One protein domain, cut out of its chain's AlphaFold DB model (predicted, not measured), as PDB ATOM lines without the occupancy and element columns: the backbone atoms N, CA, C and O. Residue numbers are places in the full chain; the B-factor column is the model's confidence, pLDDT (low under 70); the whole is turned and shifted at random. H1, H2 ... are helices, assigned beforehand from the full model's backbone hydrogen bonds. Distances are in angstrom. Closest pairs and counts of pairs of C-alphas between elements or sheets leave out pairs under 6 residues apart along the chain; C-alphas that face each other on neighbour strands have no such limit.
ATOM      1  N   ARG A  61     112.649 121.605  68.526       94.50
ATOM      2  CA  ARG A  61     113.669 122.614  68.825       94.50
ATOM      3  C   ARG A  61     114.382 122.198  70.123       94.50
ATOM      4  O   ARG A  61     114.967 121.123  70.137       94.50
ATOM      5  N   GLU A  62     114.275 122.969  71.205       96.56
ATOM      6  CA  GLU A  62     114.839 122.624  72.522       96.56
ATOM      7  C   GLU A  62     114.111 121.438  73.159       96.56
ATOM      8  O   GLU A  62     114.714 120.607  73.842       96.56
ATOM      9  N   LEU A  63     112.799 121.352  72.917       98.06
ATOM     10  CA  LEU A  63     111.996 120.191  73.268       98.06
ATOM     11  C   LEU A  63     111.694 119.338  72.027       98.06
ATOM     12  O   LEU A  63     111.321 119.879  70.973       98.06
ATOM     13  N   PRO A  64     111.765 117.997  72.145       97.31
ATOM     14  CA  PRO A  64     111.234 117.099  71.131       97.31
ATOM     15  C   PRO A  64     109.748 117.364  70.894       97.31
ATOM     16  O   PRO A  64     108.989 117.588  71.842       97.31
ATOM     17  N   ARG A  65     109.292 117.248  69.643       95.94
ATOM     18  CA  ARG A  65     107.859 117.364  69.329       95.94
ATOM     19  C   ARG A  65     106.995 116.413  70.168       95.94
ATOM     20  O   ARG A  65     105.947 116.840  70.634       95.94
ATOM     21  N   LYS A  66     107.452 115.181  70.438       97.44
ATOM     22  CA  LYS A  66     106.756 114.224  71.323       97.44
ATOM     23  C   LYS A  66     106.417 114.856  72.683       97.44
ATOM     24  O   LYS A  66     105.276 114.778  73.127       97.44
ATOM     25  N   THR A  67     107.370 115.553  73.304       98.44
ATOM     26  CA  THR A  67     107.175 116.258  74.583       98.44
ATOM     27  C   THR A  67     106.169 117.397  74.467       98.44
ATOM     28  O   THR A  67     105.304 117.547  75.326       98.44
ATOM     29  N   LYS A  68     106.216 118.164  73.376       98.25
ATOM     30  CA  LYS A  68     105.258 119.251  73.131       98.25
ATOM     31  C   LYS A  68     103.833 118.736  72.931       98.25
ATOM     32  O   LYS A  68     102.901 119.322  73.466       98.25
ATOM     33  N   GLU A  69     103.661 117.618  72.227       98.00
ATOM     34  CA  GLU A  69     102.357 116.964  72.055       98.00
ATOM     35  C   GLU A  69     101.827 116.385  73.384       98.00
ATOM     36  O   GLU A  69     100.624 116.449  73.644       98.00
ATOM     37  N   MET A  70     102.704 115.897  74.275       98.81
ATOM     38  CA  MET A  70     102.321 115.509  75.645       98.81
ATOM     39  C   MET A  70     101.828 116.708  76.463       98.81
ATOM     40  O   MET A  70     100.769 116.625  77.085       98.81
ATOM     41  N   ILE A  71     102.531 117.844  76.411       98.75
ATOM     42  CA  ILE A  71     102.103 119.082  77.088       98.75
ATOM     43  C   ILE A  71     100.769 119.579  76.509       98.75
ATOM     44  O   ILE A  71      99.856 119.897  77.269       98.75
ATOM     45  N   ALA A  72     100.623 119.604  75.181       98.38
ATOM     46  CA  ALA A  72      99.382 119.989  74.507       98.38
ATOM     47  C   ALA A  72      98.199 119.107  74.937       98.38
ATOM     48  O   ALA A  72      97.110 119.613  75.225       98.38
ATOM     49  N   THR A  73      98.424 117.794  75.036       98.69
ATOM     50  CA  THR A  73      97.433 116.818  75.508       98.69
ATOM     51  C   THR A  73      97.055 117.076  76.969       98.69
ATOM     52  O   THR A  73      95.867 117.201  77.267       98.69
ATOM     53  N   ALA A  74      98.041 117.236  77.859       98.69
ATOM     54  CA  ALA A  74      97.823 117.509  79.279       98.69
ATOM     55  C   ALA A  74      97.043 118.817  79.496       98.69
ATOM     56  O   ALA A  74      96.011 118.828  80.165       98.69
ATOM     57  N   VAL A  75      97.466 119.918  78.865       98.31
ATOM     58  CA  VAL A  75      96.764 121.212  78.946       98.31
ATOM     59  C   VAL A  75      95.326 121.079  78.441       98.31
ATOM     60  O   VAL A  75      94.401 121.533  79.114       98.31
ATOM     61  N   SER A  76      95.113 120.367  77.330       98.31
ATOM     62  CA  SER A  76      93.773 120.123  76.782       98.31
ATOM     63  C   SER A  76      92.873 119.329  77.730       98.31
ATOM     64  O   SER A  76      91.707 119.692  77.891       98.31
ATOM     65  N   MET A  77      93.412 118.313  78.419       98.44
ATOM     66  CA  MET A  77      92.696 117.585  79.476       98.44
ATOM     67  C   MET A  77      92.290 118.531  80.612       98.44
ATOM     68  O   MET A  77      91.124 118.572  80.995       98.44
ATOM     69  N   THR A  78      93.216 119.361  81.104       97.62
ATOM     70  CA  THR A  78      92.928 120.314  82.195       97.62
ATOM     71  C   THR A  78      91.981 121.455  81.808       97.62
ATOM     72  O   THR A  78      91.460 122.143  82.685       97.62
ATOM     73  N   ASN A  79      91.776 121.682  80.509       96.56
ATOM     74  CA  ASN A  79      90.810 122.635  79.961       96.56
ATOM     75  C   ASN A  79      89.501 121.961  79.524       96.56
ATOM     76  O   ASN A  79      88.634 122.630  78.970       96.56
ATOM     77  N   SER A  80      89.345 120.652  79.761       96.25
ATOM     78  CA  SER A  80      88.175 119.865  79.340       96.25
ATOM     79  C   SER A  80      87.871 119.967  77.839       96.25
ATOM     80  O   SER A  80      86.720 119.887  77.411       96.25
ATOM     81  N   CYS A  81      88.902 120.143  77.010       96.44
ATOM     82  CA  CYS A  81      88.736 120.286  75.572       96.44
ATOM     83  C   CYS A  81      88.795 118.920  74.877       96.44
ATOM     84  O   CYS A  81      89.859 118.480  74.441       96.44
ATOM     85  N   THR A  82      87.641 118.262  74.725       94.44
ATOM     86  CA  THR A  82      87.549 116.900  74.164       94.44
ATOM     87  C   THR A  82      88.216 116.769  72.795       94.44
ATOM     88  O   THR A  82      88.986 115.836  72.578       94.44
ATOM     89  N   TYR A  83      87.967 117.713  71.880       92.19
ATOM     90  CA  TYR A  83      88.557 117.677  70.539       92.19
ATOM     91  C   TYR A  83      90.087 117.708  70.594       92.19
ATOM     92  O   TYR A  83      90.742 116.863  69.988       92.19
ATOM     93  N   CYS A  84      90.667 118.654  71.340       94.81
ATOM     94  CA  CYS A  84      92.118 118.780  71.428       94.81
ATOM     95  C   CYS A  84      92.740 117.591  72.172       94.81
ATOM     96  O   CYS A  84      93.738 117.056  71.700       94.81
ATOM     97  N   THR A  85      92.134 117.113  73.264       97.31
ATOM     98  CA  THR A  85      92.612 115.915  73.970       97.31
ATOM     99  C   THR A  85      92.696 114.712  73.033       97.31
ATOM    100  O   THR A  85      93.741 114.073  72.957       97.31
ATOM    101  N   VAL A  86      91.631 114.435  72.274       94.81
ATOM    102  CA  VAL A  86      91.607 113.307  71.330       94.81
ATOM    103  C   VAL A  86      92.587 113.528  70.179       94.81
ATOM    104  O   VAL A  86      93.331 112.617  69.828       94.81
ATOM    105  N   SER A  87      92.629 114.733  69.608       93.19
ATOM    106  CA  SER A  87      93.490 115.039  68.464       93.19
ATOM    107  C   SER A  87      94.976 114.905  68.807       93.19
ATOM    108  O   SER A  87      95.712 114.264  68.061       93.19
ATOM    109  N   HIS A  88      95.432 115.472  69.928       95.38
ATOM    110  CA  HIS A  88      96.847 115.423  70.314       95.38
ATOM    111  C   HIS A  88      97.263 114.040  70.830       95.38
ATOM    112  O   HIS A  88      98.335 113.556  70.464       95.38
ATOM    113  N   ALA A  89      96.389 113.332  71.557       97.00
ATOM    114  CA  ALA A  89      96.622 111.927  71.892       97.00
ATOM    115  C   ALA A  89      96.689 111.041  70.633       97.00
ATOM    116  O   ALA A  89      97.521 110.141  70.546       97.00
ATOM    117  N   GLY A  90      95.860 111.322  69.622       94.81
ATOM    118  CA  GLY A  90      95.907 110.651  68.324       94.81
ATOM    119  C   GLY A  90      97.230 110.881  67.590       94.81
ATOM    120  O   GLY A  90      97.807 109.931  67.070       94.81
ATOM    121  N   VAL A  91      97.754 112.111  67.603       93.12
ATOM    122  CA  VAL A  91      99.079 112.452  67.049       93.12
ATOM    123  C   VAL A  91     100.198 111.713  67.791       93.12
ATOM    124  O   VAL A  91     101.090 111.160  67.146       93.12
ATOM    125  N   LEU A  92     100.135 111.654  69.126       96.56
ATOM    126  CA  LEU A  92     101.055 110.866  69.953       96.56
ATOM    127  C   LEU A  92     101.063 109.389  69.530       96.56
ATOM    128  O   LEU A  92     102.128 108.841  69.232       96.56
ATOM    129  N   LYS A  93      99.883 108.770  69.420       95.88
ATOM    130  CA  LYS A  93      99.745 107.375  68.975       95.88
ATOM    131  C   LYS A  93     100.269 107.166  67.552       95.88
ATOM    132  O   LYS A  93     101.062 106.262  67.316       95.88
ATOM    133  N   ALA A  94      99.846 108.007  66.611       92.94
ATOM    134  CA  ALA A  94     100.103 107.815  65.186       92.94
ATOM    135  C   ALA A  94     101.560 108.071  64.778       92.94
ATOM    136  O   ALA A  94     102.058 107.413  63.866       92.94
ATOM    137  N   TYR A  95     102.244 109.024  65.419       92.19
ATOM    138  CA  TYR A  95     103.563 109.480  64.963       92.19
ATOM    139  C   TYR A  95     104.705 109.234  65.947       92.19
ATOM    140  O   TYR A  95     105.863 109.358  65.550       92.19
ATOM    141  N   PHE A  96     104.416 108.899  67.206       94.81
ATOM    142  CA  PHE A  96     105.442 108.774  68.247       94.81
ATOM    143  C   PHE A  96     105.437 107.426  68.969       94.81
ATOM    144  O   PHE A  96     106.105 107.299  69.996       94.81
ATOM    145  N   ASN A  97     104.707 106.440  68.429       94.69
ATOM    146  CA  ASN A  97     104.538 105.115  69.027       94.69
ATOM    147  C   ASN A  97     104.141 105.202  70.512       94.69
ATOM    148  O   ASN A  97     104.642 104.447  71.338       94.69
ATOM    149  N   PHE A  98     103.304 106.190  70.848       97.50
ATOM    150  CA  PHE A  98     102.899 106.458  72.221       97.50
ATOM    151  C   PHE A  98     101.800 105.471  72.624       97.50
ATOM    152  O   PHE A  98     100.686 105.536  72.099       97.50
ATOM    153  N   GLY A  99     102.137 104.523  73.493       97.50
ATOM    154  CA  GLY A  99     101.264 103.420  73.884       97.50
ATOM    155  C   GLY A  99     100.196 103.800  74.912       97.50
ATOM    156  O   GLY A  99     100.159 104.913  75.441       97.50
ATOM    157  N   ASP A 100      99.330 102.838  75.231       97.56
ATOM    158  CA  ASP A 100      98.273 103.031  76.231       97.56
ATOM    159  C   ASP A 100      98.846 103.257  77.639       97.56
ATOM    160  O   ASP A 100      98.353 104.119  78.361       97.56
ATOM    161  N   GLU A 101      99.929 102.563  78.006       97.00
ATOM    162  CA  GLU A 101     100.615 102.766  79.291       97.00
ATOM    163  C   GLU A 101     101.182 104.190  79.424       97.00
ATOM    164  O   GLU A 101     100.989 104.835  80.453       97.00
ATOM    165  N   GLU A 102     101.797 104.735  78.367       98.31
ATOM    166  CA  GLU A 102     102.286 106.120  78.363       98.31
ATOM    167  C   GLU A 102     101.131 107.134  78.483       98.31
ATOM    168  O   GLU A 102     101.255 108.139  79.185       98.31
ATOM    169  N   LEU A 103      99.978 106.881  77.847       98.31
ATOM    170  CA  LEU A 103      98.791 107.733  78.005       98.31
ATOM    171  C   LEU A 103      98.211 107.679  79.417       98.31
ATOM    172  O   LEU A 103      97.754 108.710  79.921       98.31
ATOM    173  N   VAL A 104      98.224 106.508  80.054       98.06
ATOM    174  CA  VAL A 104      97.812 106.363  81.453       98.06
ATOM    175  C   VAL A 104      98.756 107.154  82.358       98.06
ATOM    176  O   VAL A 104      98.266 107.954  83.155       98.06
ATOM    177  N   GLU A 105     100.076 107.027  82.184       98.31
ATOM    178  CA  GLU A 105     101.061 107.812  82.943       98.31
ATOM    179  C   GLU A 105     100.865 109.322  82.745       98.31
ATOM    180  O   GLU A 105     100.811 110.075  83.719       98.31
ATOM    181  N   LEU A 106     100.683 109.779  81.499       98.75
ATOM    182  CA  LEU A 106     100.420 111.189  81.194       98.75
ATOM    183  C   LEU A 106      99.137 111.688  81.869       98.75
ATOM    184  O   LEU A 106      99.098 112.805  82.391       98.75
ATOM    185  N   THR A 107      98.085 110.868  81.881       98.50
ATOM    186  CA  THR A 107      96.797 111.212  82.499       98.50
ATOM    187  C   THR A 107      96.918 111.287  84.021       98.50
ATOM    188  O   THR A 107      96.427 112.240  84.624       98.50
ATOM    189  N   GLN A 108      97.609 110.333  84.649       98.44
ATOM    190  CA  GLN A 108      97.861 110.323  86.094       98.44
ATOM    191  C   GLN A 108      98.706 111.525  86.527       98.44
ATOM    192  O   GLN A 108      98.342 112.216  87.479       98.44
ATOM    193  N   LEU A 109      99.776 111.824  85.784       98.69
ATOM    194  CA  LEU A 109     100.601 113.017  85.975       98.69
ATOM    195  C   LEU A 109      99.758 114.294  85.879       98.69
ATOM    196  O   LEU A 109      99.823 115.160  86.754       98.69
ATOM    197  N   THR A 110      98.919 114.379  84.843       98.75
ATOM    198  CA  THR A 110      98.029 115.522  84.614       98.75
ATOM    199  C   THR A 110      97.035 115.706  85.755       98.75
ATOM    200  O   THR A 110      96.861 116.826  86.241       98.75
ATOM    201  N   ALA A 111      96.408 114.623  86.215       98.56
ATOM    202  CA  ALA A 111      95.449 114.648  87.312       98.56
ATOM    203  C   ALA A 111      96.105 115.068  88.637       98.56
ATOM    204  O   ALA A 111      95.581 115.941  89.330       98.56
ATOM    205  N   HIS A 112      97.270 114.501  88.962       98.56
ATOM    206  CA  HIS A 112      97.992 114.782  90.206       98.56
ATOM    207  C   HIS A 112      98.424 116.245  90.308       98.56
ATOM    208  O   HIS A 112      98.049 116.934  91.258       98.56
ATOM    209  N   PHE A 113      99.127 116.767  89.298       98.62
ATOM    210  CA  PHE A 113      99.582 118.161  89.323       98.62
ATOM    211  C   PHE A 113      98.442 119.171  89.163       98.62
ATOM    212  O   PHE A 113      98.550 120.294  89.653       98.62
ATOM    213  N   SER A 114      97.322 118.775  88.549       98.44
ATOM    214  CA  SER A 114      96.105 119.593  88.568       98.44
ATOM    215  C   SER A 114      95.520 119.709  89.972       98.44
ATOM    216  O   SER A 114      95.218 120.815  90.415       98.44
ATOM    217  N   ALA A 115      95.390 118.588  90.685       97.94
ATOM    218  CA  ALA A 115      94.867 118.573  92.048       97.94
ATOM    219  C   ALA A 115      95.764 119.373  93.006       97.94
ATOM    220  O   ALA A 115      95.268 120.207  93.762       97.94
ATOM    221  N   LEU A 116      97.086 119.189  92.918       97.75
ATOM    222  CA  LEU A 116      98.045 119.973  93.698       97.75
ATOM    223  C   LEU A 116      97.993 121.465  93.369       97.75
ATOM    224  O   LEU A 116      98.032 122.285  94.281       97.75
ATOM    225  N   GLY A 117      97.859 121.828  92.090       97.38
ATOM    226  CA  GLY A 117      97.737 123.227  91.688       97.38
ATOM    227  C   GLY A 117      96.479 123.901  92.247       97.38
ATOM    228  O   GLY A 117      96.537 125.045  92.694       97.38
ATOM    229  N   VAL A 118      95.350 123.185  92.285       96.81
ATOM    230  CA  VAL A 118      94.117 123.667  92.931       96.81
ATOM    231  C   VAL A 118      94.319 123.854  94.436       96.81
ATOM    232  O   VAL A 118      93.952 124.905  94.966       96.81
ATOM    233  N   LEU A 119      94.927 122.874  95.115       95.31
ATOM    234  CA  LEU A 119      95.206 122.964  96.549       95.31
ATOM    235  C   LEU A 119      96.148 124.120  96.874       95.31
ATOM    236  O   LEU A 119      95.861 124.882  97.791       95.31
ATOM    237  N   GLU A 120      97.232 124.299  96.116       94.44
ATOM    238  CA  GLU A 120      98.143 125.419  96.340       94.44
ATOM    239  C   GLU A 120      97.420 126.759  96.202       94.44
ATOM    240  O   GLU A 120      97.586 127.616  97.065       94.44
ATOM    241  N   ASN A 121      96.579 126.938  95.180       93.31
ATOM    242  CA  ASN A 121      95.815 128.176  95.032       93.31
ATOM    243  C   ASN A 121      94.903 128.440  96.230       93.31
ATOM    244  O   ASN A 121      94.889 129.556  96.743       93.31
ATOM    245  N   ALA A 122      94.172 127.428  96.702       92.38
ATOM    246  CA  ALA A 122      93.320 127.570  97.879       92.38
ATOM    247  C   ALA A 122      94.146 127.923  99.130       92.38
ATOM    248  O   ALA A 122      93.830 128.858  99.861       92.38
ATOM    249  N   TYR A 123      95.258 127.224  99.336       91.06
ATOM    250  CA  TYR A 123      96.161 127.401 100.472       91.06
ATOM    251  C   TYR A 123      97.022 128.665 100.405       91.06
ATOM    252  O   TYR A 123      97.532 129.141 101.425       91.06
ATOM    253  N   SER A 124      97.183 129.253  99.221       86.50
ATOM    254  CA  SER A 124      97.871 130.533  99.047       86.50
ATOM    255  C   SER A 124      97.165 131.665  99.798       86.50
ATOM    256  O   SER A 124      97.834 132.609 100.209       86.50
ATOM    257  N   LEU A 125      95.860 131.518 100.055       88.12
ATOM    258  CA  LEU A 125      95.032 132.477 100.788       88.12
ATOM    259  C   LEU A 125      95.241 132.436 102.309       88.12
ATOM    260  O   LEU A 125      94.860 133.384 102.989       88.12
ATOM    261  N   LEU A 126      95.825 131.360 102.847       89.00
ATOM    262  CA  LEU A 126      96.120 131.236 104.278       89.00
ATOM    263  C   LEU A 126      97.366 132.046 104.644       89.00
ATOM    264  O   LEU A 126      98.304 132.126 103.845       89.00
ATOM    265  N   SER A 127      97.427 132.610 105.848       86.81
ATOM    266  CA  SER A 127      98.659 133.237 106.331       86.81
ATOM    267  C   SER A 127      99.672 132.170 106.764       86.81
ATOM    268  O   SER A 127      99.319 131.017 107.008       86.81
ATOM    269  N   ASP A 128     100.952 132.532 106.863       84.44
ATOM    270  CA  ASP A 128     101.968 131.605 107.381       84.44
ATOM    271  C   ASP A 128     101.762 131.274 108.871       84.44
ATOM    272  O   ASP A 128     102.245 130.243 109.339       84.44
ATOM    273  N   GLU A 129     101.032 132.119 109.604       86.31
ATOM    274  CA  GLU A 129     100.667 131.903 111.008       86.31
ATOM    275  C   GLU A 129      99.625 130.788 111.164       86.31
ATOM    276  O   GLU A 129      99.649 130.068 112.162       86.31
ATOM    277  N   ASP A 130      98.778 130.594 110.147       83.56
ATOM    278  CA  ASP A 130      97.750 129.546 110.104       83.56
ATOM    279  C   ASP A 130      98.330 128.156 109.788       83.56
ATOM    280  O   ASP A 130      97.632 127.143 109.884       83.56
ATOM    281  N   ILE A 131      99.601 128.076 109.380       84.31
ATOM    282  CA  ILE A 131     100.236 126.812 109.002       84.31
ATOM    283  C   ILE A 131     100.646 126.045 110.268       84.31
ATOM    284  O   ILE A 131     101.428 126.567 111.073       84.31
ATOM    285  N   PRO A 132     100.216 124.778 110.431       82.75
ATOM    286  CA  PRO A 132     100.647 123.944 111.545       82.75
ATOM    287  C   PRO A 132     102.174 123.888 111.657       82.75
ATOM    288  O   PRO A 132     102.879 123.605 110.689       82.75
ATOM    289  N   LYS A 133     102.701 124.106 112.866       78.25
ATOM    290  CA  LYS A 133     104.151 124.059 113.151       78.25
ATOM    291  C   LYS A 133     104.690 122.639 113.373       78.25
ATOM    292  O   LYS A 133     105.800 122.476 113.875       78.25
ATOM    293  N   ALA A 134     103.907 121.616 113.048       76.56
ATOM    294  CA  ALA A 134     104.306 120.228 113.219       76.56
ATOM    295  C   ALA A 134     105.313 119.798 112.138       76.56
ATOM    296  O   ALA A 134     105.386 120.366 111.048       76.56
ATOM    297  N   THR A 135     106.111 118.783 112.460       75.19
ATOM    298  CA  THR A 135     107.057 118.164 111.534       75.19
ATOM    299  C   THR A 135     106.646 116.717 111.292       75.19
ATOM    300  O   THR A 135     106.160 116.035 112.190       75.19
ATOM    301  N   ALA A 136     106.833 116.250 110.063       82.12
ATOM    302  CA  ALA A 136     106.652 114.856 109.676       82.12
ATOM    303  C   ALA A 136     107.910 114.403 108.935       82.12
ATOM    304  O   ALA A 136     108.519 115.207 108.222       82.12
ATOM    305  N   ASP A 137     108.298 113.132 109.050       92.31
ATOM    306  CA  ASP A 137     109.445 112.610 108.289       92.31
ATOM    307  C   ASP A 137     109.242 112.764 106.774       92.31
ATOM    308  O   ASP A 137     110.193 113.043 106.046       92.31
ATOM    309  N   THR A 138     107.988 112.726 106.313       96.19
ATOM    310  CA  THR A 138     107.603 113.038 104.932       96.19
ATOM    311  C   THR A 138     108.066 114.427 104.486       96.19
ATOM    312  O   THR A 138     108.473 114.583 103.340       96.19
ATOM    313  N   LEU A 139     108.080 115.438 105.366       95.62
ATOM    314  CA  LEU A 139     108.580 116.770 105.006       95.62
ATOM    315  C   LEU A 139     110.085 116.777 104.729       95.62
ATOM    316  O   LEU A 139     110.525 117.494 103.835       95.62
ATOM    317  N   LYS A 140     110.866 115.973 105.463       95.38
ATOM    318  CA  LYS A 140     112.312 115.842 105.223       95.38
ATOM    319  C   LYS A 140     112.576 115.182 103.868       95.38
ATOM    320  O   LYS A 140     113.468 115.609 103.145       95.38
ATOM    321  N   ASP A 141     111.778 114.176 103.507       96.56
ATOM    322  CA  ASP A 141     111.860 113.509 102.199       96.56
ATOM    323  C   ASP A 141     111.500 114.470 101.045       96.56
ATOM    324  O   ASP A 141     112.215 114.560 100.043       96.56
ATOM    325  N   ILE A 142     110.448 115.278 101.227       97.00
ATOM    326  CA  ILE A 142     110.066 116.347 100.289       97.00
ATOM    327  C   ILE A 142     111.198 117.364 100.131       97.00
ATOM    328  O   ILE A 142     111.557 117.721  99.007       97.00
ATOM    329  N   GLU A 143     111.776 117.826 101.240       96.00
ATOM    330  CA  GLU A 143     112.890 118.772 101.220       96.00
ATOM    331  C   GLU A 143     114.116 118.192 100.514       96.00
ATOM    332  O   GLU A 143     114.703 118.876  99.681       96.00
ATOM    333  N   GLY A 144     114.463 116.927 100.761       95.12
ATOM    334  CA  GLY A 144     115.554 116.252 100.057       95.12
ATOM    335  C   GLY A 144     115.307 116.137  98.549       95.12
ATOM    336  O   GLY A 144     116.213 116.365  97.747       95.12
ATOM    337  N   SER A 145     114.066 115.850  98.149       94.94
ATOM    338  CA  SER A 145     113.698 115.652  96.743       94.94
ATOM    339  C   SER A 145     113.575 116.962  95.957       94.94
ATOM    340  O   SER A 145     114.045 117.064  94.819       94.94
ATOM    341  N   LEU A 146     112.957 117.993  96.541       96.06
ATOM    342  CA  LEU A 146     112.678 119.266  95.868       96.06
ATOM    343  C   LEU A 146     113.692 120.371  96.220       96.06
ATOM    344  O   LEU A 146     113.892 121.299  95.434       96.06
ATOM    345  N   GLY A 147     114.422 120.239  97.326       93.88
ATOM    346  CA  GLY A 147     115.364 121.227  97.872       93.88
ATOM    347  C   GLY A 147     114.717 122.259  98.803       93.88
ATOM    348  O   GLY A 147     115.397 123.148  99.304       93.88
ATOM    349  N   ARG A 148     113.397 122.184  98.981       94.19
ATOM    350  CA  ARG A 148     112.584 122.962  99.924       94.19
ATOM    351  C   ARG A 148     111.245 122.260 100.099       94.19
ATOM    352  O   ARG A 148     110.860 121.473  99.239       94.19
ATOM    353  N   VAL A 149     110.499 122.619 101.136       94.25
ATOM    354  CA  VAL A 149     109.117 122.159 101.325       94.25
ATOM    355  C   VAL A 149     108.133 123.215 100.797       94.25
ATOM    356  O   VAL A 149     108.003 124.277 101.413       94.25
ATOM    357  N   PRO A 150     107.434 122.969  99.671       94.81
ATOM    358  CA  PRO A 150     106.325 123.808  99.228       94.81
ATOM    359  C   PRO A 150     105.257 124.033 100.306       94.81
ATOM    360  O   PRO A 150     104.937 123.126 101.078       94.81
ATOM    361  N   LYS A 151     104.651 125.226 100.321       92.38
ATOM    362  CA  LYS A 151     103.611 125.622 101.286       92.38
ATOM    363  C   LYS A 151     102.465 124.610 101.365       92.38
ATOM    364  O   LYS A 151     102.003 124.307 102.462       92.38
ATOM    365  N   VAL A 152     102.058 124.043 100.224       94.88
ATOM    366  CA  VAL A 152     100.984 123.039 100.158       94.88
ATOM    367  C   VAL A 152     101.256 121.836 101.069       94.88
ATOM    368  O   VAL A 152     100.370 121.420 101.810       94.88
ATOM    369  N   TYR A 153     102.498 121.348 101.104       95.50
ATOM    370  CA  TYR A 153     102.894 120.216 101.940       95.50
ATOM    371  C   TYR A 153     103.044 120.597 103.409       95.50
ATOM    372  O   TYR A 153     102.712 119.799 104.279       95.50
ATOM    373  N   ARG A 154     103.492 121.828 103.698       93.12
ATOM    374  CA  ARG A 154     103.536 122.351 105.075       93.12
ATOM    375  C   ARG A 154     102.140 122.403 105.700       93.12
ATOM    376  O   ARG A 154     101.991 122.110 106.878       93.12
ATOM    377  N   ILE A 155     101.124 122.747 104.912       93.25
ATOM    378  CA  ILE A 155      99.730 122.802 105.375       93.25
ATOM    379  C   ILE A 155      99.148 121.401 105.564       93.25
ATOM    380  O   ILE A 155      98.480 121.149 106.564       93.25
ATOM    381  N   MET A 156      99.458 120.464 104.659       94.44
ATOM    382  CA  MET A 156      99.018 119.068 104.773       94.44
ATOM    383  C   MET A 156      99.516 118.367 106.045       94.44
ATOM    384  O   MET A 156      98.985 117.323 106.381       94.44
ATOM    385  N   VAL A 157     100.470 118.924 106.799       92.69
ATOM    386  CA  VAL A 157     100.886 118.364 108.099       92.69
ATOM    387  C   VAL A 157      99.730 118.276 109.104       92.69
ATOM    388  O   VAL A 157      99.774 117.433 109.995       92.69
ATOM    389  N   ALA A 158      98.684 119.102 108.966       91.12
ATOM    390  CA  ALA A 158      97.461 118.952 109.761       91.12
ATOM    391  C   ALA A 158      96.807 117.564 109.602       91.12
ATOM    392  O   ALA A 158      96.099 117.123 110.502       91.12
ATOM    393  N   ASP A 159      97.068 116.885 108.482       93.25
ATOM    394  CA  ASP A 159      96.645 115.522 108.171       93.25
ATOM    395  C   ASP A 159      97.861 114.706 107.674       93.25
ATOM    396  O   ASP A 159      98.116 114.602 106.465       93.25
ATOM    397  N   PRO A 160      98.669 114.148 108.598       92.75
ATOM    398  CA  PRO A 160      99.901 113.440 108.251       92.75
ATOM    399  C   PRO A 160      99.690 112.244 107.315       92.75
ATOM    400  O   PRO A 160     100.562 111.957 106.490       92.75
ATOM    401  N   ASP A 161      98.541 111.570 107.412       94.94
ATOM    402  CA  ASP A 161      98.198 110.450 106.538       94.94
ATOM    403  C   ASP A 161      97.954 110.947 105.112       94.94
ATOM    404  O   ASP A 161      98.516 110.399 104.158       94.94
ATOM    405  N   TYR A 162      97.203 112.041 104.945       95.94
ATOM    406  CA  TYR A 162      96.996 112.648 103.633       95.94
ATOM    407  C   TYR A 162      98.284 113.221 103.028       95.94
ATOM    408  O   TYR A 162      98.525 113.044 101.828       95.94
ATOM    409  N   LEU A 163      99.150 113.846 103.836       97.12
ATOM    410  CA  LEU A 163     100.485 114.281 103.407       97.12
ATOM    411  C   LEU A 163     101.299 113.096 102.870       97.12
ATOM    412  O   LEU A 163     101.867 113.173 101.778       97.12
ATOM    413  N   LYS A 164     101.333 111.986 103.618       96.75
ATOM    414  CA  LYS A 164     102.054 110.773 103.226       96.75
ATOM    415  C   LYS A 164     101.497 110.178 101.934       96.75
ATOM    416  O   LYS A 164     102.269 109.955 101.006       96.75
ATOM    417  N   ILE A 165     100.179 109.997 101.836       97.50
ATOM    418  CA  ILE A 165      99.507 109.468 100.636       97.50
ATOM    419  C   ILE A 165      99.811 110.338  99.412       97.50
ATOM    420  O   ILE A 165     100.110 109.824  98.332       97.50
ATOM    421  N   THR A 166      99.745 111.661  99.571       98.00
ATOM    422  CA  THR A 166      99.995 112.612  98.482       98.00
ATOM    423  C   THR A 166     101.441 112.539  98.008       98.00
ATOM    424  O   THR A 166     101.689 112.488  96.802       98.00
ATOM    425  N   TRP A 167     102.395 112.482  98.936       97.88
ATOM    426  CA  TRP A 167     103.811 112.412  98.594       97.88
ATOM    427  C   TRP A 167     104.219 111.061  97.995       97.88
ATOM    428  O   TRP A 167     104.957 111.013  97.012       97.88
ATOM    429  N   GLU A 168     103.712 109.950  98.530       97.75
ATOM    430  CA  GLU A 168     103.941 108.619  97.956       97.75
ATOM    431  C   GLU A 168     103.376 108.518  96.535       97.75
ATOM    432  O   GLU A 168     104.040 107.974  95.650       97.75
ATOM    433  N   ARG A 169     102.202 109.116  96.286       97.81
ATOM    434  CA  ARG A 169     101.636 109.238  94.938       97.81
ATOM    435  C   ARG A 169     102.521 110.073  94.021       97.81
ATOM    436  O   ARG A 169     102.765 109.649  92.895       97.81
ATOM    437  N   GLU A 170     103.005 111.228  94.479       98.19
ATOM    438  CA  GLU A 170     103.902 112.059  93.672       98.19
ATOM    439  C   GLU A 170     105.163 111.295  93.277       98.19
ATOM    440  O   GLU A 170     105.509 111.272  92.099       98.19
ATOM    441  N   LYS A 171     105.806 110.608  94.230       96.94
ATOM    442  CA  LYS A 171     106.976 109.767  93.952       96.94
ATOM    443  C   LYS A 171     106.653 108.678  92.934       96.94
ATOM    444  O   LYS A 171     107.372 108.542  91.954       96.94
ATOM    445  N   ALA A 172     105.559 107.940  93.122       96.44
ATOM    446  CA  ALA A 172     105.159 106.882  92.194       96.44
ATOM    447  C   ALA A 172     104.930 107.406  90.765       96.44
ATOM    448  O   ALA A 172     105.320 106.750  89.803       96.44
ATOM    449  N   ILE A 173     104.343 108.597  90.628       97.00
ATOM    450  CA  ILE A 173     104.103 109.239  89.331       97.00
ATOM    451  C   ILE A 173     105.407 109.750  88.712       97.00
ATOM    452  O   ILE A 173     105.627 109.541  87.521       97.00
ATOM    453  N   MET A 174     106.252 110.423  89.499       96.88
ATOM    454  CA  MET A 174     107.463 111.114  89.033       96.88
ATOM    455  C   MET A 174     108.674 110.201  88.834       96.88
ATOM    456  O   MET A 174     109.585 110.583  88.101       96.88
ATOM    457  N   ASN A 175     108.696 109.025  89.463       92.50
ATOM    458  CA  ASN A 175     109.725 108.016  89.232       92.50
ATOM    459  C   ASN A 175     109.773 107.597  87.752       92.50
ATOM    460  O   ASN A 175     108.801 107.747  87.001       92.50
ATOM    461  N   GLU A 176     110.920 107.053  87.348       90.62
ATOM    462  CA  GLU A 176     111.137 106.553  85.991       90.62
ATOM    463  C   GLU A 176     110.044 105.549  85.596       90.62
ATOM    464  O   GLU A 176     109.716 104.634  86.354       90.62
ATOM    465  N   GLY A 177     109.462 105.749  84.415       93.19
ATOM    466  CA  GLY A 177     108.390 104.918  83.869       93.19
ATOM    467  C   GLY A 177     108.507 104.818  82.353       93.19
ATOM    468  O   GLY A 177     109.602 104.878  81.800       93.19
ATOM    469  N   LYS A 178     107.379 104.676  81.655       95.62
ATOM    470  CA  LYS A 178     107.366 104.758  80.186       95.62
ATOM    471  C   LYS A 178     107.646 106.172  79.684       95.62
ATOM    472  O   LYS A 178     108.188 106.335  78.592       95.62
ATOM    473  N   ILE A 179     107.279 107.174  80.479       97.88
ATOM    474  CA  ILE A 179     107.736 108.550  80.306       97.88
ATOM    475  C   ILE A 179     108.911 108.765  81.267       97.88
ATOM    476  O   ILE A 179     108.800 108.468  82.459       97.88
ATOM    477  N   ASP A 180     110.026 109.284  80.760       97.12
ATOM    478  CA  ASP A 180     111.205 109.558  81.580       97.12
ATOM    479  C   ASP A 180     110.928 110.656  82.623       97.12
ATOM    480  O   ASP A 180     110.105 111.560  82.411       97.12
ATOM    481  N   ALA A 181     111.620 110.586  83.764       96.56
ATOM    482  CA  ALA A 181     111.381 111.482  84.897       96.56
ATOM    483  C   ALA A 181     111.547 112.978  84.544       96.56
ATOM    484  O   ALA A 181     110.760 113.816  84.999       96.56
ATOM    485  N   THR A 182     112.515 113.322  83.688       97.25
ATOM    486  CA  THR A 182     112.772 114.709  83.267       97.25
ATOM    487  C   THR A 182     111.627 115.246  82.406       97.25
ATOM    488  O   THR A 182     111.134 116.356  82.626       97.25
ATOM    489  N   THR A 183     111.127 114.449  81.462       98.25
ATOM    490  CA  THR A 183     109.944 114.789  80.666       98.25
ATOM    491  C   THR A 183     108.709 114.960  81.550       98.25
ATOM    492  O   THR A 183     107.980 115.946  81.394       98.25
ATOM    493  N   LYS A 184     108.493 114.065  82.526       98.62
ATOM    494  CA  LYS A 184     107.415 114.216  83.519       98.62
ATOM    495  C   LYS A 184     107.544 115.534  84.284       98.62
ATOM    496  O   LYS A 184     106.550 116.240  84.450       98.62
ATOM    497  N   ARG A 185     108.763 115.926  84.680       98.06
ATOM    498  CA  ARG A 185     109.035 117.196  85.380       98.06
ATOM    499  C   ARG A 185     108.692 118.413  84.520       98.06
ATOM    500  O   ARG A 185     108.087 119.359  85.024       98.06
ATOM    501  N   ILE A 186     109.022 118.388  83.229       98.75
ATOM    502  CA  ILE A 186     108.683 119.467  82.286       98.75
ATOM    503  C   ILE A 186     107.159 119.595  82.124       98.75
ATOM    504  O   ILE A 186     106.622 120.703  82.165       98.75
ATOM    505  N   ILE A 187     106.445 118.472  81.995       98.75
ATOM    506  CA  ILE A 187     104.977 118.464  81.899       98.75
ATOM    507  C   ILE A 187     104.343 118.966  83.207       98.75
ATOM    508  O   ILE A 187     103.425 119.786  83.168       98.75
ATOM    509  N   ALA A 188     104.867 118.551  84.363       98.69
ATOM    510  CA  ALA A 188     104.433 119.046  85.668       98.69
ATOM    511  C   ALA A 188     104.575 120.573  85.774       98.69
ATOM    512  O   ALA A 188     103.628 121.250  86.171       98.69
ATOM    513  N   LEU A 189     105.710 121.141  85.348       98.75
ATOM    514  CA  LEU A 189     105.923 122.593  85.313       98.75
ATOM    515  C   LEU A 189     104.907 123.315  84.420       98.75
ATOM    516  O   LEU A 189     104.395 124.366  84.810       98.75
ATOM    517  N   ALA A 190     104.573 122.747  83.260       98.56
ATOM    518  CA  ALA A 190     103.556 123.297  82.365       98.56
ATOM    519  C   ALA A 190     102.159 123.331  83.020       98.56
ATOM    520  O   ALA A 190     101.458 124.344  82.944       98.56
ATOM    521  N   ILE A 191     101.775 122.257  83.717       98.69
ATOM    522  CA  ILE A 191     100.501 122.176  84.449       98.69
ATOM    523  C   ILE A 191     100.491 123.169  85.621       98.69
ATOM    524  O   ILE A 191      99.554 123.955  85.754       98.69
ATOM    525  N   LEU A 192     101.546 123.198  86.437       98.38
ATOM    526  CA  LEU A 192     101.659 124.112  87.578       98.38
ATOM    527  C   LEU A 192     101.605 125.585  87.144       98.38
ATOM    528  O   LEU A 192     100.935 126.389  87.792       98.38
ATOM    529  N   ALA A 193     102.231 125.932  86.013       97.56
ATOM    530  CA  ALA A 193     102.150 127.271  85.435       97.56
ATOM    531  C   ALA A 193     100.712 127.649  85.047       97.56
ATOM    532  O   ALA A 193     100.264 128.752  85.367       97.56
ATOM    533  N   LYS A 194      99.955 126.729  84.429       96.06
ATOM    534  CA  LYS A 194      98.528 126.934  84.124       96.06
ATOM    535  C   LYS A 194      97.721 127.228  85.387       96.06
ATOM    536  O   LYS A 194      96.900 128.145  85.389       96.06
ATOM    537  N   TYR A 195      97.949 126.458  86.449       96.19
ATOM    538  CA  TYR A 195      97.264 126.662  87.723       96.19
ATOM    539  C   TYR A 195      97.834 127.827  88.532       96.19
ATOM    540  O   TYR A 195      97.261 128.134  89.561       96.19
ATOM    541  N   ARG A 196      98.893 128.520  88.089       95.00
ATOM    542  CA  ARG A 196      99.550 129.603  88.849       95.00
ATOM    543  C   ARG A 196     100.056 129.150  90.228       95.00
ATOM    544  O   ARG A 196     100.193 129.968  91.133       95.00
ATOM    545  N   ALA A 197     100.381 127.864  90.351       96.75
ATOM    546  CA  ALA A 197     100.923 127.245  91.553       96.75
ATOM    547  C   ALA A 197     102.405 127.624  91.709       96.75
ATOM    548  O   ALA A 197     103.309 126.859  91.369       96.75
ATOM    549  N   GLY A 198     102.652 128.875  92.103       95.38
ATOM    550  CA  GLY A 198     103.966 129.505  92.105       95.38
ATOM    551  C   GLY A 198     104.993 128.873  93.045       95.38
ATOM    552  O   GLY A 198     106.179 128.889  92.719       95.38
ATOM    553  N   ASP A 199     104.592 128.332  94.193       95.31
ATOM    554  CA  ASP A 199     105.514 127.734  95.159       95.31
ATOM    555  C   ASP A 199     105.944 126.321  94.749       95.31
ATOM    556  O   ASP A 199     107.145 126.033  94.710       95.31
ATOM    557  N   LEU A 200     104.993 125.474  94.335       97.56
ATOM    558  CA  LEU A 200     105.287 124.198  93.682       97.56
ATOM    559  C   LEU A 200     106.100 124.427  92.408       97.56
ATOM    560  O   LEU A 200     107.125 123.776  92.224       97.56
ATOM    561  N   PHE A 201     105.720 125.386  91.557       98.12
ATOM    562  CA  PHE A 201     106.468 125.687  90.334       98.12
ATOM    563  C   PHE A 201     107.930 126.022  90.641       98.12
ATOM    564  O   PHE A 201     108.829 125.467  90.014       98.12
ATOM    565  N   LYS A 202     108.200 126.874  91.640       97.62
ATOM    566  CA  LYS A 202     109.575 127.208  92.054       97.62
ATOM    567  C   LYS A 202     110.348 125.978  92.530       97.62
ATOM    568  O   LYS A 202     111.511 125.819  92.157       97.62
ATOM    569  N   ALA A 203     109.724 125.119  93.334       97.75
ATOM    570  CA  ALA A 203     110.357 123.911  93.858       97.75
ATOM    571  C   ALA A 203     110.654 122.885  92.747       97.75
ATOM    572  O   ALA A 203     111.785 122.414  92.622       97.75
ATOM    573  N   HIS A 204     109.685 122.611  91.869       98.19
ATOM    574  CA  HIS A 204     109.878 121.729  90.717       98.19
ATOM    575  C   HIS A 204     110.849 122.318  89.692       98.19
ATOM    576  O   HIS A 204     111.590 121.564  89.073       98.19
ATOM    577  N   TRP A 205     110.919 123.645  89.543       98.19
ATOM    578  CA  TRP A 205     111.898 124.291  88.668       98.19
ATOM    579  C   TRP A 205     113.318 124.159  89.221       98.19
ATOM    580  O   TRP A 205     114.263 123.918  88.473       98.19
ATOM    581  N   ALA A 206     113.487 124.280  90.540       97.56
ATOM    582  CA  ALA A 206     114.770 124.018  91.180       97.56
ATOM    583  C   ALA A 206     115.223 122.565  90.957       97.56
ATOM    584  O   ALA A 206     116.390 122.353  90.631       97.56
ATOM    585  N   ALA A 207     114.309 121.595  91.072       96.69
ATOM    586  CA  ALA A 207     114.582 120.193  90.760       96.69
ATOM    587  C   ALA A 207     114.917 119.975  89.275       96.69
ATOM    588  O   ALA A 207     115.963 119.413  88.970       96.69
ATOM    589  N   ALA A 208     114.114 120.522  88.360       97.75
ATOM    590  CA  ALA A 208     114.327 120.418  86.917       97.75
ATOM    591  C   ALA A 208     115.704 120.953  86.487       97.75
ATOM    592  O   ALA A 208     116.390 120.340  85.677       97.75
ATOM    593  N   LYS A 209     116.161 122.065  87.078       97.81
ATOM    594  CA  LYS A 209     117.515 122.587  86.828       97.81
ATOM    595  C   LYS A 209     118.615 121.618  87.267       97.81
ATOM    596  O   LYS A 209     119.631 121.528  86.585       97.81
ATOM    597  N   ARG A 210     118.435 120.898  88.384       96.56
ATOM    598  CA  ARG A 210     119.379 119.848  88.820       96.56
ATOM    599  C   ARG A 210     119.373 118.650  87.867       96.56
ATOM    600  O   ARG A 210     120.410 118.029  87.684       96.56
ATOM    601  N   GLU A 211     118.230 118.374  87.243       95.56
ATOM    602  CA  GLU A 211     118.042 117.345  86.207       95.56
ATOM    603  C   GLU A 211     118.564 117.787  84.819       95.56
ATOM    604  O   GLU A 211     118.499 117.023  83.861       95.56
ATOM    605  N   GLY A 212     119.100 119.009  84.691       97.50
ATOM    606  CA  GLY A 212     119.680 119.534  83.450       97.50
ATOM    607  C   GLY A 212     118.708 120.300  82.549       97.50
ATOM    608  O   GLY A 212     119.111 120.748  81.476       97.50
ATOM    609  N   VAL A 213     117.454 120.503  82.972       98.38
ATOM    610  CA  VAL A 213     116.485 121.311  82.220       98.38
ATOM    611  C   VAL A 213     116.928 122.772  82.204       98.38
ATOM    612  O   VAL A 213     117.201 123.376  83.245       98.38
ATOM    613  N   ASN A 214     116.972 123.362  81.011       98.19
ATOM    614  CA  ASN A 214     117.420 124.735  80.803       98.19
ATOM    615  C   ASN A 214     116.250 125.716  80.559       98.19
ATOM    616  O   ASN A 214     115.089 125.333  80.400       98.19
ATOM    617  N   MET A 215     116.550 127.020  80.570       98.06
ATOM    618  CA  MET A 215     115.538 128.066  80.374       98.06
ATOM    619  C   MET A 215     114.868 128.009  78.985       98.06
ATOM    620  O   MET A 215     113.644 128.110  78.936       98.06
ATOM    621  N   PRO A 216     115.598 127.813  77.866       98.38
ATOM    622  CA  PRO A 216     114.974 127.602  76.557       98.38
ATOM    623  C   PRO A 216     113.926 126.476  76.524       98.38
ATOM    624  O   PRO A 216     112.831 126.680  75.998       98.38
ATOM    625  N   GLN A 217     114.204 125.328  77.148       98.62
ATOM    626  CA  GLN A 217     113.252 124.216  77.261       98.62
ATOM    627  C   GLN A 217     112.005 124.603  78.063       98.62
ATOM    628  O   GLN A 217     110.883 124.335  77.626       98.62
ATOM    629  N   LEU A 218     112.177 125.276  79.206       98.50
ATOM    630  CA  LEU A 218     111.050 125.778  79.996       98.50
ATOM    631  C   LEU A 218     110.196 126.767  79.188       98.50
ATOM    632  O   LEU A 218     108.971 126.654  79.178       98.50
ATOM    633  N   MET A 219     110.828 127.709  78.488       98.12
ATOM    634  CA  MET A 219     110.132 128.689  77.651       98.12
ATOM    635  C   MET A 219     109.321 128.008  76.548       98.12
ATOM    636  O   MET A 219     108.166 128.367  76.332       98.12
ATOM    637  N   GLU A 220     109.872 126.986  75.888       98.31
ATOM    638  CA  GLU A 220     109.121 126.214  74.898       98.31
ATOM    639  C   GLU A 220     107.915 125.497  75.504       98.31
ATOM    640  O   GLU A 220     106.828 125.566  74.927       98.31
ATOM    641  N   ALA A 221     108.057 124.870  76.675       98.56
ATOM    642  CA  ALA A 221     106.928 124.255  77.371       98.56
ATOM    643  C   ALA A 221     105.824 125.283  77.682       98.56
ATOM    644  O   ALA A 221     104.647 125.030  77.423       98.56
ATOM    645  N   LEU A 222     106.194 126.469  78.175       98.25
ATOM    646  CA  LEU A 222     105.247 127.542  78.491       98.25
ATOM    647  C   LEU A 222     104.585 128.142  77.242       98.25
ATOM    648  O   LEU A 222     103.404 128.486  77.284       98.25
ATOM    649  N   HIS A 223     105.291 128.226  76.113       98.25
ATOM    650  CA  HIS A 223     104.680 128.641  74.850       98.25
ATOM    651  C   HIS A 223     103.665 127.615  74.329       98.25
ATOM    652  O   HIS A 223     102.629 128.009  73.784       98.25
ATOM    653  N   VAL A 224     103.906 126.313  74.537       98.38
ATOM    654  CA  VAL A 224     102.900 125.274  74.261       98.38
ATOM    655  C   VAL A 224     101.669 125.499  75.147       98.38
ATOM    656  O   VAL A 224     100.557 125.541  74.623       98.38
ATOM    657  N   VAL A 225     101.843 125.749  76.453       98.25
ATOM    658  CA  VAL A 225     100.717 126.088  77.352       98.25
ATOM    659  C   VAL A 225      99.934 127.293  76.830       98.25
ATOM    660  O   VAL A 225      98.715 127.212  76.703       98.25
ATOM    661  N   HIS A 226     100.615 128.389  76.484       97.12
ATOM    662  CA  HIS A 226      99.978 129.600  75.966       97.12
ATOM    663  C   HIS A 226      99.152 129.325  74.699       97.12
ATOM    664  O   HIS A 226      97.978 129.697  74.620       97.12
ATOM    665  N   THR A 227      99.753 128.621  73.738       96.50
ATOM    666  CA  THR A 227      99.129 128.276  72.455       96.50
ATOM    667  C   THR A 227      97.860 127.454  72.677       96.50
ATOM    668  O   THR A 227      96.787 127.801  72.178       96.50
ATOM    669  N   PHE A 228      97.940 126.398  73.492       96.69
ATOM    670  CA  PHE A 228      96.798 125.515  73.714       96.69
ATOM    671  C   PHE A 228      95.742 126.090  74.643       96.69
ATOM    672  O   PHE A 228      94.569 125.786  74.448       96.69
ATOM    673  N   GLN A 229      96.092 126.999  75.554       95.00
ATOM    674  CA  GLN A 229      95.095 127.718  76.346       95.00
ATOM    675  C   GLN A 229      94.109 128.470  75.440       95.00
ATOM    676  O   GLN A 229      92.895 128.343  75.601       95.00
ATOM    677  N   LYS A 230      94.624 129.204  74.446       94.31
ATOM    678  CA  LYS A 230      93.814 129.905  73.438       94.31
ATOM    679  C   LYS A 230      93.057 128.919  72.544       94.31
ATOM    680  O   LYS A 230      91.843 129.043  72.377       94.31
ATOM    681  N   ASN A 231      93.757 127.924  71.994       94.44
ATOM    682  CA  ASN A 231      93.162 126.983  71.045       94.44
ATOM    683  C   ASN A 231      92.019 126.173  71.669       94.44
ATOM    684  O   ASN A 231      91.001 125.966  71.015       94.44
ATOM    685  N   ASN A 232      92.170 125.728  72.920       95.94
ATOM    686  CA  ASN A 232      91.159 124.941  73.624       95.94
ATOM    687  C   ASN A 232      89.855 125.720  73.815       95.94
ATOM    688  O   ASN A 232      88.777 125.159  73.626       95.94
ATOM    689  N   VAL A 233      89.939 127.005  74.174       94.19
ATOM    690  CA  VAL A 233      88.751 127.862  74.311       94.19
ATOM    691  C   VAL A 233      88.057 128.005  72.960       94.19
ATOM    692  O   VAL A 233      86.848 127.800  72.860       94.19
ATOM    693  N   HIS A 234      88.829 128.283  71.909       93.00
ATOM    694  CA  HIS A 234      88.297 128.440  70.559       93.00
ATOM    695  C   HIS A 234      87.593 127.172  70.069       93.00
ATOM    696  O   HIS A 234      86.433 127.235  69.675       93.00
ATOM    697  N   THR A 235      88.244 126.005  70.136       92.31
ATOM    698  CA  THR A 235      87.647 124.730  69.699       92.31
ATOM    699  C   THR A 235      86.447 124.318  70.545       92.31
ATOM    700  O   THR A 235      85.510 123.730  70.012       92.31
ATOM    701  N   THR A 236      86.433 124.645  71.839       92.12
ATOM    702  CA  THR A 236      85.272 124.402  72.705       92.12
ATOM    703  C   THR A 236      84.069 125.226  72.253       92.12
ATOM    704  O   THR A 236      82.972 124.679  72.147       92.12
ATOM    705  N   GLY A 237      84.275 126.495  71.888       90.38
ATOM    706  CA  GLY A 237      83.218 127.354  71.344       90.38
ATOM    707  C   GLY A 237      82.617 126.839  70.029       90.38
ATOM    708  O   GLY A 237      81.419 126.996  69.803       90.38
ATOM    709  N   LEU A 238      83.404 126.147  69.193       89.62
ATOM    710  CA  LEU A 238      82.900 125.528  67.954       89.62
ATOM    711  C   LEU A 238      81.884 124.403  68.204       89.62
ATOM    712  O   LEU A 238      81.111 124.080  67.307       89.62
ATOM    713  N   ASN A 239      81.877 123.807  69.400       85.00
ATOM    714  CA  ASN A 239      80.988 122.697  69.748       85.00
ATOM    715  C   ASN A 239      79.655 123.149  70.362       85.00
ATOM    716  O   ASN A 239      78.860 122.302  70.781       85.00
ATOM    717  N   PHE A 240      79.391 124.458  70.437       85.44
ATOM    718  CA  PHE A 240      78.104 124.950  70.910       85.44
ATOM    719  C   PHE A 240      76.966 124.467  70.009       85.44
ATOM    720  O   PHE A 240      77.065 124.425  68.780       85.44
ATOM    721  N   LYS A 241      75.870 124.070  70.652       83.62
ATOM    722  CA  LYS A 241      74.647 123.627  69.991       83.62
ATOM    723  C   LYS A 241      73.623 124.745  70.069       83.62
ATOM    724  O   LYS A 241      73.586 125.477  71.054       83.62
ATOM    725  N   GLU A 242      72.803 124.839  69.034       81.69
ATOM    726  CA  GLU A 242      71.605 125.670  69.068       81.69
ATOM    727  C   GLU A 242      70.735 125.277  70.271       81.69
ATOM    728  O   GLU A 242      70.659 124.078  70.593       81.69
ATOM    729  N   PRO A 243      70.090 126.251  70.935       81.56
ATOM    730  CA  PRO A 243      69.086 125.948  71.937       81.56
ATOM    731  C   PRO A 243      67.935 125.134  71.318       81.56
ATOM    732  O   PRO A 243      67.751 125.153  70.097       81.56
TER     733      PRO A 243
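This is residues 61 to 243 of the 257 residues of an uncharacterized protein of archaeon HR01 (UniProt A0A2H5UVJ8). Two touching helices, H3 and H7, set aslant to each other, make the core of a block of helices, with H1, H2 and H9 packed at one end and H4, H5 and H6 gathered at the other. H8 folds back beside H7 and reaches H4, the loop of residues 125 to 136 runs round the end that holds H4 and H5, and a short tail, residues 239 to 243, trails off past H9. The printed part has 183 residues, with nine named helices, H1 to H9 in order along the chain, and no named strand; the class is all helix, and the helix packing is mostly crossed. It is compact, with a radius of gyration of the C-alphas of 17.1 A, and its C-alphas span 51 by 44 by 29 A.

H1, residues 65 to 78, and H2, residues 82 to 96, form a helical hairpin: they touch, opposite ways at a shallow tilt of 22 degrees, and their closest C-alphas, those of Thr 73 and Thr 85, are 5.1 A apart. H3, residues 100 to 124, touches H1 with residues 106 to 114 alone, the same way at a steep tilt of 54 degrees; the closest C-alphas are those of Ala 74 and Thr 110, 5.7 A. H4, residues 137 to 146, is apart from H3. H5, residues 151 to 156, stands about perpendicular to H3, at 87 degrees, and touches residues 116 to 124 of H3 alone, closest at the C-alphas of Glu 120 and Val 152, 5.3 A. H6, residues 160 to 174, touches H4 with residues 163 to 167 alone, the same way at a shallow tilt of 31 degrees, closest at the C-alphas of Thr 138 and Lys 164, 6.2 A. H5 and H6 only just touch, with 3 pairs of C-alphas within 8 A, and only at the corner. H3 and H6 touch at a steep tilt of 41 degrees, opposite ways, through residues 105 to 112 of H3 and 170 to 174 of H6 alone; the closest C-alphas are those of Leu 109 and Ile 173, 6.1 A. H7, residues 181 to 195, and H3 are the hub, touching five helices each. They touch each other the same way at a steep tilt of 43 degrees, closest at the C-alphas of Gly 117 and Tyr 195, 5.3 A. H7 also touches H1, closest at the C-alphas of Ile 71 and Ile 187, 5.6 A. H8, residues 198 to 210, forms a helical hairpin with H7 at a shallow tilt of 22 degrees; the closest C-alphas are those of Leu 192 and Phe 201, 5.8 A. H8 touches H4 with residues 203 to 207 alone, closest at the C-alphas of Leu 146 and Ala 207, 5.5 A. H9, residues 215 to 238, touches H1 with residues 221 to 232 alone, at a steep tilt of 48 degrees, closest at the C-alphas of Ala 72 and Phe 228, 6.2 A. Every O i to N i+4 pair is within hydrogen-bond range in H1 to H8, and 19 of 20 are in H9.

H1 begins at C-alpha 65, (107.859, 117.364, 69.329). H3 is the longest helix by residues, 35.7 A from first to last C-alpha, and H9 measures 35.0 A. H9 ends at C-alpha 238, (82.900, 125.528, 67.954).

The C-alphas farthest apart, those of Asp 137 and Glu 242, are 56.0 A apart. The printed part has no cut. The link from H3 to H4, 12 residues, is long. The mean pLDDT of the printed part is 95.1, and no printed residue is under 70.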